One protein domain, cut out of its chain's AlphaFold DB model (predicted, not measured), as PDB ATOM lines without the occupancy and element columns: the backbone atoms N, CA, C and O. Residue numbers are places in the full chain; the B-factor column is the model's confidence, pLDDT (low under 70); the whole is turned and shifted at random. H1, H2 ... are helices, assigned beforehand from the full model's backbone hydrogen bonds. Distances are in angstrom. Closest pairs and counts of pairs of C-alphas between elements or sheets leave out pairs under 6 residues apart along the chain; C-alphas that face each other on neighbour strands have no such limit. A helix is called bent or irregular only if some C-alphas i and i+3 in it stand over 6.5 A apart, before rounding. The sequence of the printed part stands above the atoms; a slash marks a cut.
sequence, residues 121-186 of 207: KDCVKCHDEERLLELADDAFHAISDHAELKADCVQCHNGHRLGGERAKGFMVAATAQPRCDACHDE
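Overview. This is residues 121 to 186 of the 207 residues of an uncharacterized protein of Nitrospinae bacterium (UniProt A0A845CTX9). Four short helices are strung along a chain with under half of its printed residues in named helices and with few contacts between the helices: H1 and H2 lie near each other at one end, the longest helix, H4, stands at the opposite end, and H3 lies between. A long loop, residues 158 to 172, makes a wide turn beyond H3 before it enters H4, and residues 181 to 186, of which 181 to 184 belong to H4, stick out. The printed part has 66 residues, with named helices in the order H1, H2, H3, H4 and no named strand. The class is all helix, though under half of the residues, 29 of 66, are in named elements. The whole is compact, with a radius of gyration of the C-alphas of 12.3 A and spans of 30 by 30 by 22 A.

Along the chain. The printed part begins with Lys 121, whose C-alpha is at (5.942, -37.896, -12.923). H1 is residues 129 to 136, 10.3 A from first to last C-alpha, and begins with C-alpha 129 at (7.750, -47.459, -19.311). H2 is residues 144 to 147, 5.2 A long. H3 is residues 153 to 157, 6.1 A long; it is neither bent nor irregular, but only just: C-alphas 153 and 156 are 6.0 A apart. H4 is residues 173 to 184, 14.6 A long, and ends with C-alpha 184 at (30.856, -36.577, -21.655). H4 is only just irregular: C-alphas 175 and 178 are 6.8 A apart.

Arrangement. H1 and H2 are close but not clearly touching; their closest C-alphas, those of Ala 136 and Ser 144, are 8.0 A apart. H2 and H3 are apart, though they follow each other in the chain. H3 and H4 only just touch, with 3 pairs of C-alphas within 8 A; the closest are those of Cys 156 and Arg 179, 6.2 A apart. H4 touches H3 with residues 176 to 179 alone. H1 is apart from H3 and H4, and H2 is apart from H4. In H1 and H3 every O i to N i+4 pair is within hydrogen-bond range; in H4 4 of 8 are, and H2 is too short for such a pair.

Size, cuts and confidence. The C-alphas farthest apart are those of Lys 125 and Glu 186, 34.1 A. The printed part has no cut. The link from H1 to H2 is short, that from H2 to H3 is tight, and that from H3 to H4 is long, with 15 residues. The mean pLDDT of the printed part is 78.5; it is under 70 at residues 133 to 145 and at residue 147.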
ATOM      1  N   LYS A 121       7.342 -37.511 -13.160       87.69
ATOM      2  CA  LYS A 121       5.942 -37.896 -12.923       87.69
ATOM      3  C   LYS A 121       4.955 -37.204 -13.872       87.69
ATOM      4  O   LYS A 121       3.836 -37.676 -14.022       87.69
ATOM      5  N   ASP A 122       5.320 -36.056 -14.441       88.81
ATOM      6  CA  ASP A 122       4.486 -35.292 -15.362       88.81
ATOM      7  C   ASP A 122       4.663 -35.764 -16.813       88.81
ATOM      8  O   ASP A 122       3.724 -35.665 -17.598       88.81
ATOM      9  N   CYS A 123       5.814 -36.357 -17.145       88.00
ATOM     10  CA  CYS A 123       6.100 -36.977 -18.438       88.00
ATOM     11  C   CYS A 123       5.457 -38.370 -18.548       88.00
ATOM     12  O   CYS A 123       4.799 -38.684 -19.542       88.00
ATOM     13  N   VAL A 124       5.572 -39.183 -17.492       87.31
ATOM     14  CA  VAL A 124       5.081 -40.578 -17.467       87.31
ATOM     15  C   VAL A 124       3.557 -40.710 -17.407       87.31
ATOM     16  O   VAL A 124       3.026 -41.812 -17.486       87.31
ATOM     17  N   LYS A 125       2.827 -39.589 -17.333       88.06
ATOM     18  CA  LYS A 125       1.373 -39.556 -17.578       88.06
ATOM     19  C   LYS A 125       1.024 -39.989 -19.004       88.06
ATOM     20  O   LYS A 125      -0.081 -40.469 -19.240       88.06
ATOM     21  N   CYS A 126       1.939 -39.760 -19.949       86.94
ATOM     22  CA  CYS A 126       1.756 -40.053 -21.373       86.94
ATOM     23  C   CYS A 126       2.887 -40.905 -21.971       86.94
ATOM     24  O   CYS A 126       2.691 -41.511 -23.019       86.94
ATOM     25  N   HIS A 127       4.055 -40.942 -21.329       85.00
ATOM     26  CA  HIS A 127       5.193 -41.776 -21.711       85.00
ATOM     27  C   HIS A 127       5.410 -42.857 -20.652       85.00
ATOM     28  O   HIS A 127       6.264 -42.706 -19.780       85.00
ATOM     29  N   ASP A 128       4.593 -43.907 -20.678       83.44
ATOM     30  CA  ASP A 128       4.793 -45.052 -19.788       83.44
ATOM     31  C   ASP A 128       6.104 -45.800 -20.095       83.44
ATOM     32  O   ASP A 128       6.798 -45.516 -21.071       83.44
ATOM     33  N   GLU A 129       6.482 -46.726 -19.216       74.44
ATOM     34  CA  GLU A 129       7.750 -47.459 -19.311       74.44
ATOM     35  C   GLU A 129       7.885 -48.225 -20.634       74.44
ATOM     36  O   GLU A 129       8.937 -48.175 -21.262       74.44
ATOM     37  N   GLU A 130       6.809 -48.862 -21.104       74.38
ATOM     38  CA  GLU A 130       6.780 -49.551 -22.399       74.38
ATOM     39  C   GLU A 130       7.049 -48.566 -23.542       74.38
ATOM     40  O   GLU A 130       7.942 -48.783 -24.360       74.38
ATOM     41  N   ARG A 131       6.361 -47.420 -23.545       70.00
ATOM     42  CA  ARG A 131       6.563 -46.370 -24.539       70.00
ATOM     43  C   ARG A 131       7.965 -45.770 -24.486       70.00
ATOM     44  O   ARG A 131       8.516 -45.423 -25.529       70.00
ATOM     45  N   LEU A 132       8.536 -45.602 -23.297       72.75
ATOM     46  CA  LEU A 132       9.901 -45.106 -23.120       72.75
ATOM     47  C   LEU A 132      10.928 -46.096 -23.678       72.75
ATOM     48  O   LEU A 132      11.868 -45.666 -24.342       72.75
ATOM     49  N   LEU A 133      10.718 -47.399 -23.476       66.81
ATOM     50  CA  LEU A 133      11.555 -48.457 -24.043       66.81
ATOM     51  C   LEU A 133      11.443 -48.524 -25.574       66.81
ATOM     52  O   LEU A 133      12.457 -48.628 -26.254       66.81
ATOM     53  N   GLU A 134      10.246 -48.373 -26.145       65.38
ATOM     54  CA  GLU A 134      10.078 -48.294 -27.605       65.38
ATOM     55  C   GLU A 134      10.765 -47.070 -28.222       65.38
ATOM     56  O   GLU A 134      11.333 -47.148 -29.309       65.38
ATOM     57  N   LEU A 135      10.675 -45.919 -27.547       63.09
ATOM     58  CA  LEU A 135      11.331 -44.679 -27.965       63.09
ATOM     59  C   LEU A 135      12.853 -44.761 -27.812       63.09
ATOM     60  O   LEU A 135      13.567 -44.043 -28.518       63.09
ATOM     61  N   ALA A 136      13.339 -45.616 -26.905       58.16
ATOM     62  CA  ALA A 136      14.754 -45.904 -26.761       58.16
ATOM     63  C   ALA A 136      15.296 -46.471 -28.077       58.16
ATOM     64  O   ALA A 136      16.202 -45.868 -28.633       58.16
ATOM     65  N   ASP A 137      14.682 -47.500 -28.658       53.47
ATOM     66  CA  ASP A 137      15.188 -48.214 -29.846       53.47
ATOM     67  C   ASP A 137      15.376 -47.362 -31.133       53.47
ATOM     68  O   ASP A 137      16.000 -47.815 -32.096       53.47
ATOM     69  N   ASP A 138      14.922 -46.103 -31.158       54.56
ATOM     70  CA  ASP A 138      14.832 -45.249 -32.354       54.56
ATOM     71  C   ASP A 138      15.981 -44.210 -32.508       54.56
ATOM     72  O   ASP A 138      15.794 -43.148 -33.100       54.56
ATOM     73  N   ALA A 139      17.205 -44.544 -32.067       58.69
ATOM     74  CA  ALA A 139      18.487 -43.947 -32.514       58.69
ATOM     75  C   ALA A 139      19.158 -42.769 -31.739       58.69
ATOM     76  O   ALA A 139      20.183 -42.275 -32.199       58.69
ATOM     77  N   PHE A 140      18.720 -42.376 -30.534       56.56
ATOM     78  CA  PHE A 140      19.559 -41.565 -29.597       56.56
ATOM     79  C   PHE A 140      19.301 -41.895 -28.120       56.56
ATOM     80  O   PHE A 140      20.227 -41.906 -27.317       56.56
ATOM     81  N   HIS A 141      18.060 -42.260 -27.782       61.31
ATOM     82  CA  HIS A 141      17.675 -42.782 -26.464       61.31
ATOM     83  C   HIS A 141      17.999 -44.286 -26.302       61.31
ATOM     84  O   HIS A 141      17.799 -44.838 -25.228       61.31
ATOM     85  N   ALA A 142      18.533 -44.931 -27.352       54.66
ATOM     86  CA  ALA A 142      18.748 -46.386 -27.466       54.66
ATOM     87  C   ALA A 142      19.919 -46.925 -26.652       54.66
ATOM     88  O   ALA A 142      20.209 -48.120 -26.686       54.66
ATOM     89  N   ILE A 143      20.655 -46.054 -25.970       53.16
ATOM     90  CA  ILE A 143      21.731 -46.509 -25.110       53.16
ATOM     91  C   ILE A 143      21.069 -46.972 -23.815       53.16
ATOM     92  O   ILE A 143      20.650 -46.151 -23.000       53.16
ATOM     93  N   SER A 144      21.003 -48.291 -23.629       54.59
ATOM     94  CA  SER A 144      20.670 -48.953 -22.359       54.59
ATOM     95  C   SER A 144      21.323 -48.271 -21.148       54.59
ATOM     96  O   SER A 144      20.727 -48.191 -20.081       54.59
ATOM     97  N   ASP A 145      22.510 -47.695 -21.339       63.69
ATOM     98  CA  ASP A 145      23.299 -47.040 -20.295       63.69
ATOM     99  C   ASP A 145      22.745 -45.659 -19.879       63.69
ATOM    100  O   ASP A 145      23.023 -45.194 -18.777       63.69
ATOM    101  N   HIS A 146      21.931 -45.004 -20.718       75.06
ATOM    102  CA  HIS A 146      21.208 -43.778 -20.352       75.06
ATOM    103  C   HIS A 146      19.846 -44.074 -19.717       75.06
ATOM    104  O   HIS A 146      19.344 -43.241 -18.965       75.06
ATOM    105  N   ALA A 147      19.264 -45.253 -19.967       65.38
ATOM    106  CA  ALA A 147      18.013 -45.671 -19.333       65.38
ATOM    107  C   ALA A 147      18.168 -45.843 -17.809       65.38
ATOM    108  O   ALA A 147      17.227 -45.606 -17.057       65.38
ATOM    109  N   GLU A 148      19.369 -46.200 -17.344       70.44
ATOM    110  CA  GLU A 148      19.693 -46.311 -15.915       70.44
ATOM    111  C   GLU A 148      20.213 -44.998 -15.298       70.44
ATOM    112  O   GLU A 148      20.486 -44.931 -14.091       70.44
ATOM    113  N   LEU A 149      20.363 -43.936 -16.099       75.19
ATOM    114  CA  LEU A 149      20.872 -42.661 -15.617       75.19
ATOM    115  C   LEU A 149      19.859 -42.018 -14.665       75.19
ATOM    116  O   LEU A 149      18.686 -41.844 -14.979       75.19
ATOM    117  N   LYS A 150      20.340 -41.584 -13.499       78.38
ATOM    118  CA  LYS A 150      19.546 -40.797 -12.546       78.38
ATOM    119  C   LYS A 150      19.482 -39.327 -12.974       78.38
ATOM    120  O   LYS A 150      19.991 -38.461 -12.265       78.38
ATOM    121  N   ALA A 151      18.903 -39.072 -14.141       80.81
ATOM    122  CA  ALA A 151      18.671 -37.739 -14.682       80.81
ATOM    123  C   ALA A 151      17.171 -37.537 -14.915       80.81
ATOM    124  O   ALA A 151      16.524 -38.399 -15.503       80.81
ATOM    125  N   ASP A 152      16.630 -36.394 -14.480       86.06
ATOM    126  CA  ASP A 152      15.228 -36.068 -14.757       86.06
ATOM    127  C   ASP A 152      15.042 -35.849 -16.268       86.06
ATOM    128  O   ASP A 152      15.911 -35.267 -16.930       86.06
ATOM    129  N   CYS A 153      13.880 -36.206 -16.821       85.81
ATOM    130  CA  CYS A 153      13.571 -36.091 -18.252       85.81
ATOM    131  C   CYS A 153      13.897 -34.685 -18.792       85.81
ATOM    132  O   CYS A 153      14.452 -34.494 -19.877       85.81
ATOM    133  N   VAL A 154      13.579 -33.663 -17.997       87.75
ATOM    134  CA  VAL A 154      13.735 -32.251 -18.356       87.75
ATOM    135  C   VAL A 154      15.187 -31.776 -18.390       87.75
ATOM    136  O   VAL A 154      15.451 -30.723 -18.976       87.75
ATOM    137  N   GLN A 155      16.127 -32.519 -17.798       86.31
ATOM    138  CA  GLN A 155      17.554 -32.192 -17.853       86.31
ATOM    139  C   GLN A 155      18.066 -32.287 -19.292       86.31
ATOM    140  O   GLN A 155      18.810 -31.410 -19.727       86.31
ATOM    141  N   CYS A 156      17.573 -33.261 -20.062       84.94
ATOM    142  CA  CYS A 156      17.899 -33.427 -21.478       84.94
ATOM    143  C   CYS A 156      16.869 -32.743 -22.394       84.94
ATOM    144  O   CYS A 156      17.234 -31.937 -23.253       84.94
ATOM    145  N   HIS A 157      15.568 -32.976 -22.181       85.38
ATOM    146  CA  HIS A 157      14.519 -32.540 -23.114       85.38
ATOM    147  C   HIS A 157      14.360 -31.010 -23.231       85.38
ATOM    148  O   HIS A 157      13.942 -30.517 -24.280       85.38
ATOM    149  N   ASN A 158      14.790 -30.223 -22.234       81.75
ATOM    150  CA  ASN A 158      14.855 -28.757 -22.357       81.75
ATOM    151  C   ASN A 158      15.911 -28.258 -23.363       81.75
ATOM    152  O   ASN A 158      15.988 -27.048 -23.608       81.75
ATOM    153  N   GLY A 159      16.743 -29.146 -23.916       79.88
ATOM    154  CA  GLY A 159      17.671 -28.867 -25.012       79.88
ATOM    155  C   GLY A 159      17.008 -28.781 -26.394       79.88
ATOM    156  O   GLY A 159      17.626 -28.252 -27.314       79.88
ATOM    157  N   HIS A 160      15.756 -29.226 -26.547       85.38
ATOM    158  CA  HIS A 160      15.018 -29.256 -27.819       85.38
ATOM    159  C   HIS A 160      14.198 -27.968 -28.026       85.38
ATOM    160  O   HIS A 160      12.967 -27.953 -27.917       85.38
ATOM    161  N   ARG A 161      14.908 -26.852 -28.232       82.06
ATOM    162  CA  ARG A 161      14.354 -25.485 -28.248       82.06
ATOM    163  C   ARG A 161      14.077 -24.957 -29.660       82.06
ATOM    164  O   ARG A 161      14.175 -25.676 -30.647       82.06
ATOM    165  N   LEU A 162      13.688 -23.679 -29.724       81.88
ATOM    166  CA  LEU A 162      13.338 -22.969 -30.952       81.88
ATOM    167  C   LEU A 162      14.459 -23.066 -31.989       81.88
ATOM    168  O   LEU A 162      15.617 -22.783 -31.691       81.88
ATOM    169  N   GLY A 163      14.078 -23.419 -33.215       79.44
ATOM    170  CA  GLY A 163      15.008 -23.645 -34.322       79.44
ATOM    171  C   GLY A 163      15.302 -25.122 -34.578       79.44
ATOM    172  O   GLY A 163      16.068 -25.424 -35.485       79.44
ATOM    173  N   GLY A 164      14.683 -26.027 -33.815       81.69
ATOM    174  CA  GLY A 164      14.767 -27.460 -34.044       81.69
ATOM    175  C   GLY A 164      13.983 -27.898 -35.277       81.69
ATOM    176  O   GLY A 164      12.929 -27.351 -35.605       81.69
ATOM    177  N   GLU A 165      14.481 -28.938 -35.939       79.81
ATOM    178  CA  GLU A 165      13.796 -29.591 -37.051       79.81
ATOM    179  C   GLU A 165      13.161 -30.898 -36.585       79.81
ATOM    180  O   GLU A 165      13.811 -31.709 -35.922       79.81
ATOM    181  N   ARG A 166      11.916 -31.163 -36.995       79.62
ATOM    182  CA  ARG A 166      11.221 -32.424 -36.685       79.62
ATOM    183  C   ARG A 166      12.041 -33.659 -37.070       79.62
ATOM    184  O   ARG A 166      12.067 -34.631 -36.324       79.62
ATOM    185  N   ALA A 167      12.725 -33.614 -38.214       78.69
ATOM    186  CA  ALA A 167      13.552 -34.717 -38.706       78.69
ATOM    187  C   ALA A 167      14.743 -35.043 -37.782       78.69
ATOM    188  O   ALA A 167      15.257 -36.154 -37.813       78.69
ATOM    189  N   LYS A 168      15.147 -34.094 -36.932       78.38
ATOM    190  CA  LYS A 168      16.181 -34.243 -35.900       78.38
ATOM    191  C   LYS A 168      15.577 -34.264 -34.489       78.38
ATOM    192  O   LYS A 168      16.231 -33.888 -33.523       78.38
ATOM    193  N   GLY A 169      14.292 -34.611 -34.358       80.25
ATOM    194  CA  GLY A 169      13.599 -34.644 -33.068       80.25
ATOM    195  C   GLY A 169      13.526 -33.282 -32.369       80.25
ATOM    196  O   GLY A 169      13.490 -33.228 -31.145       80.25
ATOM    197  N   PHE A 170      13.547 -32.178 -33.122       86.38
ATOM    198  CA  PHE A 170      13.634 -30.800 -32.614       86.38
ATOM    199  C   PHE A 170      14.929 -30.475 -31.854       86.38
ATOM    200  O   PHE A 170      14.992 -29.481 -31.131       86.38
ATOM    201  N   MET A 171      15.967 -31.296 -32.001       85.25
ATOM    202  CA  MET A 171      17.261 -31.042 -31.385       85.25
ATOM    203  C   MET A 171      17.960 -29.861 -32.067       85.25
ATOM    204  O   MET A 171      17.992 -29.759 -33.294       85.25
ATOM    205  N   VAL A 172      18.544 -28.976 -31.258       86.81
ATOM    206  CA  VAL A 172      19.402 -27.876 -31.710       86.81
ATOM    207  C   VAL A 172      20.733 -28.018 -30.985       86.81
ATOM    208  O   VAL A 172      20.777 -27.891 -29.763       86.81
ATOM    209  N   ALA A 173      21.818 -28.273 -31.723       87.38
ATOM    210  CA  ALA A 173      23.133 -28.559 -31.140       87.38
ATOM    211  C   ALA A 173      23.561 -27.487 -30.124       87.38
ATOM    212  O   ALA A 173      23.901 -27.809 -28.993       87.38
ATOM    213  N   ALA A 174      23.401 -26.204 -30.464       87.69
ATOM    214  CA  ALA A 174      23.763 -25.092 -29.582       87.69
ATOM    215  C   ALA A 174      23.052 -25.103 -28.212       87.69
ATOM    216  O   ALA A 174      23.588 -24.570 -27.243       87.69
ATOM    217  N   THR A 175      21.850 -25.682 -28.109       87.44
ATOM    218  CA  THR A 175      21.102 -25.761 -26.843       87.44
ATOM    219  C   THR A 175      21.155 -27.134 -26.190       87.44
ATOM    220  O   THR A 175      20.953 -27.218 -24.980       87.44
ATOM    221  N   ALA A 176      21.405 -28.194 -26.959       87.69
ATOM    222  CA  ALA A 176      21.462 -29.569 -26.479       87.69
ATOM    223  C   ALA A 176      22.881 -29.993 -26.050       87.69
ATOM    224  O   ALA A 176      23.017 -30.646 -25.018       87.69
ATOM    225  N   GLN A 177      23.927 -29.551 -26.758       90.00
ATOM    226  CA  GLN A 177      25.319 -29.980 -26.554       90.00
ATOM    227  C   GLN A 177      25.804 -29.820 -25.104       90.00
ATOM    228  O   GLN A 177      26.289 -30.805 -24.554       90.00
ATOM    229  N   PRO A 178      25.546 -28.694 -24.397       91.50
ATOM    230  CA  PRO A 178      26.024 -28.544 -23.021       91.50
ATOM    231  C   PRO A 178      25.446 -29.566 -22.027       91.50
ATOM    232  O   PRO A 178      25.916 -29.654 -20.899       91.50
ATOM    233  N   ARG A 179      24.371 -30.283 -22.389       88.56
ATOM    234  CA  ARG A 179      23.788 -31.352 -21.561       88.56
ATOM    235  C   ARG A 179      24.543 -32.660 -21.758       88.56
ATOM    236  O   ARG A 179      24.720 -33.395 -20.798       88.56
ATOM    237  N   CYS A 180      25.003 -32.917 -22.981       86.38
ATOM    238  CA  CYS A 180      25.899 -34.025 -23.284       86.38
ATOM    239  C   CYS A 180      27.257 -33.792 -22.611       86.38
ATOM    240  O   CYS A 180      27.733 -34.659 -21.880       86.38
ATOM    241  N   ASP A 181      27.817 -32.593 -22.776       90.69
ATOM    242  CA  ASP A 181      29.111 -32.178 -22.218       90.69
ATOM    243  C   ASP A 181      29.159 -32.337 -20.693       90.69
ATOM    244  O   ASP A 181      30.153 -32.811 -20.148       90.69
ATOM    245  N   ALA A 182      28.043 -32.057 -20.004       88.62
ATOM    246  CA  ALA A 182      27.927 -32.183 -18.548       88.62
ATOM    247  C   ALA A 182      28.322 -33.567 -18.000       88.62
ATOM    248  O   ALA A 182      28.715 -33.668 -16.838       88.62
ATOM    249  N   CYS A 183      28.228 -34.613 -18.825       86.31
ATOM    250  CA  CYS A 183      28.724 -35.947 -18.501       86.31
ATOM    251  C   CYS A 183      29.930 -36.338 -19.369       86.31
ATOM    252  O   CYS A 183      30.890 -36.897 -18.852       86.31
ATOM    253  N   HIS A 184      29.900 -36.054 -20.674       87.62
ATOM    254  CA  HIS A 184      30.856 -36.577 -21.655       87.62
ATOM    255  C   HIS A 184      32.182 -35.804 -21.757       87.62
ATOM    256  O   HIS A 184      33.142 -36.317 -22.343       87.62
ATOM    257  N   ASP A 185      32.297 -34.616 -21.156       91.00
ATOM    258  CA  ASP A 185      33.557 -33.858 -21.146       91.00
ATOM    259  C   ASP A 185      34.684 -34.612 -20.436       91.00
ATOM    260  O   ASP A 185      35.829 -34.598 -20.893       91.00
ATOM    261  N   GLU A 186      34.345 -35.368 -19.394       87.56
ATOM    262  CA  GLU A 186      35.295 -36.151 -18.596       87.56
ATOM    263  C   GLU A 186      35.376 -37.627 -19.032       87.56
ATOM    264  O   GLU A 186      36.175 -38.395 -18.497       87.56
TER     265      GLU A 186